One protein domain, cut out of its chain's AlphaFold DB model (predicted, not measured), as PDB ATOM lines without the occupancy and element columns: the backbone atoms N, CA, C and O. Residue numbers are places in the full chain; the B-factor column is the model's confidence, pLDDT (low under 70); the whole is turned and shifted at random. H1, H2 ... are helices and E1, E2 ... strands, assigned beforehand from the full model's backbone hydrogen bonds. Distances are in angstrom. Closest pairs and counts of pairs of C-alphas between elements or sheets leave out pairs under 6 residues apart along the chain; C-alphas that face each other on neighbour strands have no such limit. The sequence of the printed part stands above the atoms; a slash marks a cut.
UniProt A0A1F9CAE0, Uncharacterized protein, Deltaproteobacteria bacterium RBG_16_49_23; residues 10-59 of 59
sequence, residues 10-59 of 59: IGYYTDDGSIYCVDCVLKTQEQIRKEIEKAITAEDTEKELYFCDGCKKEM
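What this domain is: This is residues 10 to 59 of the 59 residues of an uncharacterized protein of Deltaproteobacteria bacterium RBG_16_49_23 (UniProt A0A1F9CAE0). A small three-stranded antiparallel sheet has the helix H1 packed over its E2 side, while two short helical turns, H2 and H3, lie at the two ends of E3. From H3 the unnamed tail, residues 46 to 59, folds back past the E2 edge of the sheet. The printed part has 50 residues, with E1, E2, H1, H2, E3 and H3 in that order, a sheet order of E2, E1, E3, and a mixed class of helices and strands. It is compact, with a radius of gyration of the C-alphas of 9.8 A, yet elongated, spanning 29 by 19 by 15 A.

How they stand to each other: Start at E1, residues 10 to 14, the inner strand; it forms a hairpin with E2, residues 19 to 21, where N 12 and O 20 are 2.8 A apart. On its other side look for E3, residues 36 to 41, antiparallel at 153 degrees, with N 13 and O 38 at 2.7 A. H1, residues 22 to 28, is on the sheet over E2 at a height of 7.4 A, slantwise to the strands at 36 degrees on the local plane; its closest C-alpha pair with E1 is Gly 11 and Val 22, 4.8 A. E2, H1, H2 and E3 make a split strand-helix-strand unit, two strands running the same way with E1 between them, and its crossover is right-handed. H2, residues 32 to 35, only grazes the sheet and is close to but not clearly touching H1, with C-alphas 25 and 32 at 6.0 A. H3, residues 42 to 45, only just grazes the sheet, with 5 pairs of C-alphas within 10 A, and is apart from H1 and H2. In H1 every O i to N i+4 pair is within hydrogen-bond range; H2 and H3 are too short for such a pair.

Where its parts are: Find C-alpha 10 at (44.172, 36.646, 10.031); from there E1 runs 13.7 A to C-alpha 14. E2 covers 6.9 A, H1 9.9 A, H2 5.0 A and E3 13.8 A; H3 ends after 5.1 A at C-alpha 45, (36.498, 38.886, 5.957).

The domain as a whole: The C-alphas farthest apart, Glu 30 and Lys 47, are 29.8 A from each other. The printed part has no cut, its links between named elements are tight, and it ends at Met 59, the chain's last residue. Mean pLDDT of the printed part is 84.3, with residues 29 to 30 under 70 in this model.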
ATOM      1  N   ILE A  10      43.532  36.969  11.302       89.12
ATOM      2  CA  ILE A  10      44.172  36.646  10.031       89.12
ATOM      3  C   ILE A  10      45.208  37.712   9.649       89.12
ATOM      4  O   ILE A  10      46.177  37.413   8.948       89.12
ATOM      5  N   GLY A  11      45.048  38.947  10.143       89.88
ATOM      6  CA  GLY A  11      45.818  40.112   9.716       89.88
ATOM      7  C   GLY A  11      45.762  41.297  10.652       89.88
ATOM      8  O   GLY A  11      45.146  41.250  11.714       89.88
ATOM      9  N   TYR A  12      46.408  42.375  10.222       90.06
ATOM     10  CA  TYR A  12      46.501  43.625  10.952       90.06
ATOM     11  C   TYR A  12      46.484  44.812   9.986       90.06
ATOM     12  O   TYR A  12      47.153  44.788   8.955       90.06
ATOM     13  N   TYR A  13      45.741  45.847  10.352       90.06
ATOM     14  CA  TYR A  13      45.884  47.194   9.825       90.06
ATOM     15  C   TYR A  13      47.057  47.892  10.492       90.06
ATOM     16  O   TYR A  13      47.276  47.738  11.696       90.06
ATOM     17  N   THR A  14      47.765  48.684   9.704       88.69
ATOM     18  CA  THR A  14      48.816  49.586  10.167       88.69
ATOM     19  C   THR A  14      48.346  51.035  10.161       88.69
ATOM     20  O   THR A  14      47.398  51.355   9.449       88.69
ATOM     21  N   ASP A  15      49.017  51.886  10.937       86.94
ATOM     22  CA  ASP A  15      48.782  53.337  11.040       86.94
ATOM     23  C   ASP A  15      48.855  54.038   9.671       86.94
ATOM     24  O   ASP A  15      48.013  54.869   9.342       86.94
ATOM     25  N   ASP A  16      49.757  53.585   8.793       85.75
ATOM     26  CA  ASP A  16      49.877  54.046   7.400       85.75
ATOM     27  C   ASP A  16      48.704  53.601   6.488       85.75
ATOM     28  O   ASP A  16      48.717  53.803   5.274       85.75
ATOM     29  N   GLY A  17      47.684  52.932   7.038       85.12
ATOM     30  CA  GLY A  17      46.535  52.399   6.301       85.12
ATOM     31  C   GLY A  17      46.828  51.122   5.508       85.12
ATOM     32  O   GLY A  17      45.957  50.624   4.792       85.12
ATOM     33  N   SER A  18      48.032  50.558   5.637       88.81
ATOM     34  CA  SER A  18      48.412  49.310   4.967       88.81
ATOM     35  C   SER A  18      47.908  48.091   5.742       88.81
ATOM     36  O   SER A  18      47.867  48.086   6.975       88.81
ATOM     37  N   ILE A  19      47.542  47.027   5.029       89.56
ATOM     38  CA  ILE A  19      47.062  45.773   5.621       89.56
ATOM     39  C   ILE A  19      48.147  44.713   5.476       89.56
ATOM     40  O   ILE A  19      48.674  44.506   4.389       89.56
ATOM     41  N   TYR A  20      48.453  43.985   6.546       90.19
ATOM     42  CA  TYR A  20      49.401  42.876   6.504       90.19
ATOM     43  C   TYR A  20      48.810  41.606   7.099       90.19
ATOM     44  O   TYR A  20      48.193  41.620   8.165       90.19
ATOM     45  N   CYS A  21      49.056  40.475   6.438       90.19
ATOM     46  CA  CYS A  21      48.711  39.175   6.991       90.19
ATOM     47  C   CYS A  21      49.565  38.829   8.200       90.19
ATOM     48  O   CYS A  21      50.702  39.290   8.321       90.19
ATOM     49  N   VAL A  22      49.034  37.970   9.071       87.75
ATOM     50  CA  VAL A  22      49.765  37.475  10.240       87.75
ATOM     51  C   VAL A  22      51.138  36.922   9.847       87.75
ATOM     52  O   VAL A  22      52.109  37.185  10.540       87.75
ATOM     53  N   ASP A  23      51.261  36.267   8.687       88.56
ATOM     54  CA  ASP A  23      52.543  35.773   8.167       88.56
ATOM     55  C   ASP A  23      53.524  36.909   7.821       88.56
ATOM     56  O   ASP A  23      54.686  36.868   8.223       88.56
ATOM     57  N   CYS A  24      53.067  37.958   7.131       87.69
ATOM     58  CA  CYS A  24      53.898  39.122   6.811       87.69
ATOM     59  C   CYS A  24      54.310  39.887   8.069       87.69
ATOM     60  O   CYS A  24      55.470  40.270   8.201       87.69
ATOM     61  N   VAL A  25      53.391  40.054   9.021       85.25
ATOM     62  CA  VAL A  25      53.698  40.665  10.317       85.25
ATOM     63  C   VAL A  25      54.708  39.819  11.089       85.25
ATOM     64  O   VAL A  25      55.660  40.366  11.636       85.25
ATOM     65  N   LEU A  26      54.563  38.491  11.100       84.44
ATOM     66  CA  LEU A  26      55.502  37.581  11.763       84.44
ATOM     67  C   LEU A  26      56.891  37.587  11.113       84.44
ATOM     68  O   LEU A  26      57.890  37.468  11.825       84.44
ATOM     69  N   LYS A  27      56.967  37.748   9.787       85.50
ATOM     70  CA  LYS A  27      58.233  37.857   9.046       85.50
ATOM     71  C   LYS A  27      58.937  39.187   9.271       85.50
ATOM     72  O   LYS A  27      60.154  39.205   9.413       85.50
ATOM     73  N   THR A  28      58.188  40.285   9.308       77.81
ATOM     74  CA  THR A  28      58.756  41.633   9.434       77.81
ATOM     75  C   THR A  28      58.914  42.081  10.891       77.81
ATOM     76  O   THR A  28      59.626  43.054  11.120       77.81
ATOM     77  N   GLN A  29      58.262  41.372  11.829       66.38
ATOM     78  CA  GLN A  29      58.254  41.326  13.311       66.38
ATOM     79  C   GLN A  29      58.623  42.570  14.145       66.38
ATOM     80  O   GLN A  29      58.025  42.789  15.197       66.38
ATOM     81  N   GLU A  30      59.572  43.388  13.710       68.62
ATOM     82  CA  GLU A  30      60.105  44.549  14.416       68.62
ATOM     83  C   GLU A  30      59.554  45.889  13.910       68.62
ATOM     84  O   GLU A  30      59.297  46.777  14.722       68.62
ATOM     85  N   GLN A  31      59.342  46.037  12.596       72.75
ATOM     86  CA  GLN A  31      58.862  47.299  12.011       72.75
ATOM     87  C   GLN A  31      57.334  47.371  12.030       72.75
ATOM     88  O   GLN A  31      56.767  48.221  12.703       72.75
ATOM     89  N   ILE A  32      56.661  46.402  11.401       74.50
ATOM     90  CA  ILE A  32      55.195  46.420  11.275       74.50
ATOM     91  C   ILE A  32      54.515  46.339  12.638       74.50
ATOM     92  O   ILE A  32      53.502  46.984  12.848       74.50
ATOM     93  N   ARG A  33      55.086  45.601  13.599       72.94
ATOM     94  CA  ARG A  33      54.480  45.425  14.927       72.94
ATOM     95  C   ARG A  33      54.298  46.738  15.696       72.94
ATOM     96  O   ARG A  33      53.405  46.803  16.533       72.94
ATOM     97  N   LYS A  34      55.135  47.748  15.432       76.50
ATOM     98  CA  LYS A  34      54.996  49.089  16.021       76.50
ATOM     99  C   LYS A  34      53.909  49.913  15.338       76.50
ATOM    100  O   LYS A  34      53.283  50.723  16.004       76.50
ATOM    101  N   GLU A  35      53.668  49.629  14.065       82.88
ATOM    102  CA  GLU A  35      52.692  50.318  13.229       82.88
ATOM    103  C   GLU A  35      51.300  49.675  13.306       82.88
ATOM    104  O   GLU A  35      50.374  50.220  12.729       82.88
ATOM    105  N   ILE A  36      51.119  48.515  13.960       84.94
ATOM    106  CA  ILE A  36      49.809  47.842  14.046       84.94
ATOM    107  C   ILE A  36      48.808  48.734  14.787       84.94
ATOM    108  O   ILE A  36      48.916  48.931  15.997       84.94
ATOM    109  N   GLU A  37      47.778  49.169  14.069       88.00
ATOM    110  CA  GLU A  37      46.665  49.946  14.608       88.00
ATOM    111  C   GLU A  37      45.518  49.028  15.059       88.00
ATOM    112  O   GLU A  37      44.981  49.166  16.161       88.00
ATOM    113  N   LYS A  38      45.143  48.047  14.226       88.62
ATOM    114  CA  LYS A  38      43.961  47.203  14.459       88.62
ATOM    115  C   LYS A  38      44.157  45.782  13.940       88.62
ATOM    116  O   LYS A  38      44.732  45.577  12.882       88.62
ATOM    117  N   ALA A  39      43.644  44.782  14.653       88.62
ATOM    118  CA  ALA A  39      43.629  43.397  14.175       88.62
ATOM    119  C   ALA A  39      42.423  43.133  13.256       88.62
ATOM    120  O   ALA A  39      41.311  43.574  13.550       88.62
ATOM    121  N   ILE A  40      42.651  42.387  12.178       88.44
ATOM    122  CA  ILE A  40      41.640  41.901  11.234       88.44
ATOM    123  C   ILE A  40      41.326  40.457  11.593       88.44
ATOM    124  O   ILE A  40      42.229  39.616  11.683       88.44
ATOM    125  N   THR A  41      40.049  40.169  11.800       89.00
ATOM    126  CA  THR A  41      39.588  38.830  12.152       89.00
ATOM    127  C   THR A  41      38.903  38.169  10.968       89.00
ATOM    128  O   THR A  41      38.412  38.850  10.073       89.00
ATOM    129  N   ALA A  42      38.826  36.841  10.970       84.81
ATOM    130  CA  ALA A  42      38.092  36.103   9.945       84.81
ATOM    131  C   ALA A  42      36.607  36.522   9.843       84.81
ATOM    132  O   ALA A  42      36.005  36.376   8.793       84.81
ATOM    133  N   GLU A  43      36.004  37.082  10.900       84.06
ATOM    134  CA  GLU A  43      34.631  37.615  10.830       84.06
ATOM    135  C   GLU A  43      34.540  38.922  10.026       84.06
ATOM    136  O   GLU A  43      33.494  39.225   9.449       84.06
ATOM    137  N   ASP A  44      35.616  39.714   9.995       82.94
ATOM    138  CA  ASP A  44      35.684  40.908   9.157       82.94
ATOM    139  C   ASP A  44      35.752  40.503   7.672       82.94
ATOM    140  O   ASP A  44      35.129  41.160   6.834       82.94
ATOM    141  N   THR A  45      36.395  39.369   7.348       77.62
ATOM    142  CA  THR A  45      36.498  38.886   5.957       77.62
ATOM    143  C   THR A  45      35.217  38.316   5.381       77.62
ATOM    144  O   THR A  45      35.019  38.315   4.169       77.62
ATOM    145  N   GLU A  46      34.285  37.909   6.246       78.88
ATOM    146  CA  GLU A  46      32.929  37.546   5.827       78.88
ATOM    147  C   GLU A  46      32.177  38.755   5.223       78.88
ATOM    148  O   GLU A  46      31.173  38.572   4.534       78.88
ATOM    149  N   LYS A  47      32.642  39.992   5.471       77.56
ATOM    150  CA  LYS A  47      32.018  41.237   4.990       77.56
ATOM    151  C   LYS A  47      32.837  41.981   3.939       77.56
ATOM    152  O   LYS A  47      32.241  42.633   3.085       77.56
ATOM    153  N   GLU A  48      34.161  41.917   4.010       82.06
ATOM    154  CA  GLU A  48      35.069  42.676   3.147       82.06
ATOM    155  C   GLU A  48      36.310  41.843   2.804       82.06
ATOM    156  O   GLU A  48      36.787  41.083   3.633       82.06
ATOM    157  N   LEU A  49      36.849  41.953   1.589       82.88
ATOM    158  CA  LEU A  49      38.059  41.216   1.208       82.88
ATOM    159  C   LEU A  49      39.306  42.004   1.609       82.88
ATOM    160  O   LEU A  49      39.476  43.155   1.203       82.88
ATOM    161  N   TYR A  50      40.198  41.363   2.360       86.12
ATOM    162  CA  TYR A  50      41.434  41.975   2.832       86.12
ATOM    163  C   TYR A  50      42.609  41.483   2.004       86.12
ATOM    164  O   TYR A  50      42.787  40.286   1.790       86.12
ATOM    165  N   PHE A  51      43.449  42.414   1.563       87.56
ATOM    166  CA  PHE A  51      44.643  42.098   0.791       87.56
ATOM    167  C   PHE A  51      45.873  42.502   1.583       87.56
ATOM    168  O   PHE A  51      46.033  43.658   1.960       87.56
ATOM    169  N   CYS A  52      46.764  41.544   1.815       89.12
ATOM    170  CA  CYS A  52      48.049  41.836   2.424       89.12
ATOM    171  C   CYS A  52      48.917  42.631   1.444       89.12
ATOM    172  O   CYS A  52      49.267  42.117   0.386       89.12
ATOM    173  N   ASP A  53      49.345  43.831   1.813       88.19
ATOM    174  CA  ASP A  53      50.211  44.687   1.002       88.19
ATOM    175  C   ASP A  53      51.607  44.065   0.798       88.19
ATOM    176  O   ASP A  53      52.180  44.100  -0.292       88.19
ATOM    177  N   GLY A  54      52.110  43.357   1.815       85.50
ATOM    178  CA  GLY A  54      53.432  42.727   1.783       85.50
ATOM    179  C   GLY A  54      53.554  41.538   0.823       85.50
ATOM    180  O   GLY A  54      54.598  41.359   0.199       85.50
ATOM    181  N   CYS A  55      52.513  40.708   0.694       88.44
ATOM    182  CA  CYS A  55      52.540  39.530  -0.186       88.44
ATOM    183  C   CYS A  55      51.516  39.565  -1.324       88.44
ATOM    184  O   CYS A  55      51.495  38.643  -2.140       88.44
ATOM    185  N   LYS A  56      50.693  40.618  -1.392       84.81
ATOM    186  CA  LYS A  56      49.602  40.821  -2.359       84.81
ATOM    187  C   LYS A  56      48.642  39.634  -2.454       84.81
ATOM    188  O   LYS A  56      48.092  39.360  -3.518       84.81
ATOM    189  N   LYS A  57      48.473  38.905  -1.346       85.38
ATOM    190  CA  LYS A  57      47.529  37.790  -1.236       85.38
ATOM    191  C   LYS A  57      46.262  38.239  -0.530       85.38
ATOM    192  O   LYS A  57      46.334  39.001   0.434       85.38
ATOM    193  N   GLU A  58      45.145  37.726  -1.027       85.31
ATOM    194  CA  GLU A  58      43.852  37.774  -0.352       85.31
ATOM    195  C   GLU A  58      43.909  36.959   0.944       85.31
ATOM    196  O   GLU A  58      44.657  35.973   1.033       85.31
ATOM    197  N   MET A  59      43.157  37.413   1.940       82.12
ATOM    198  CA  MET A  59      43.129  36.870   3.288       82.12
ATOM    199  C   MET A  59      41.716  36.587   3.773       82.12
ATOM    200  O   MET A  59      40.812  37.383   3.437       82.12
TER     201      MET A  59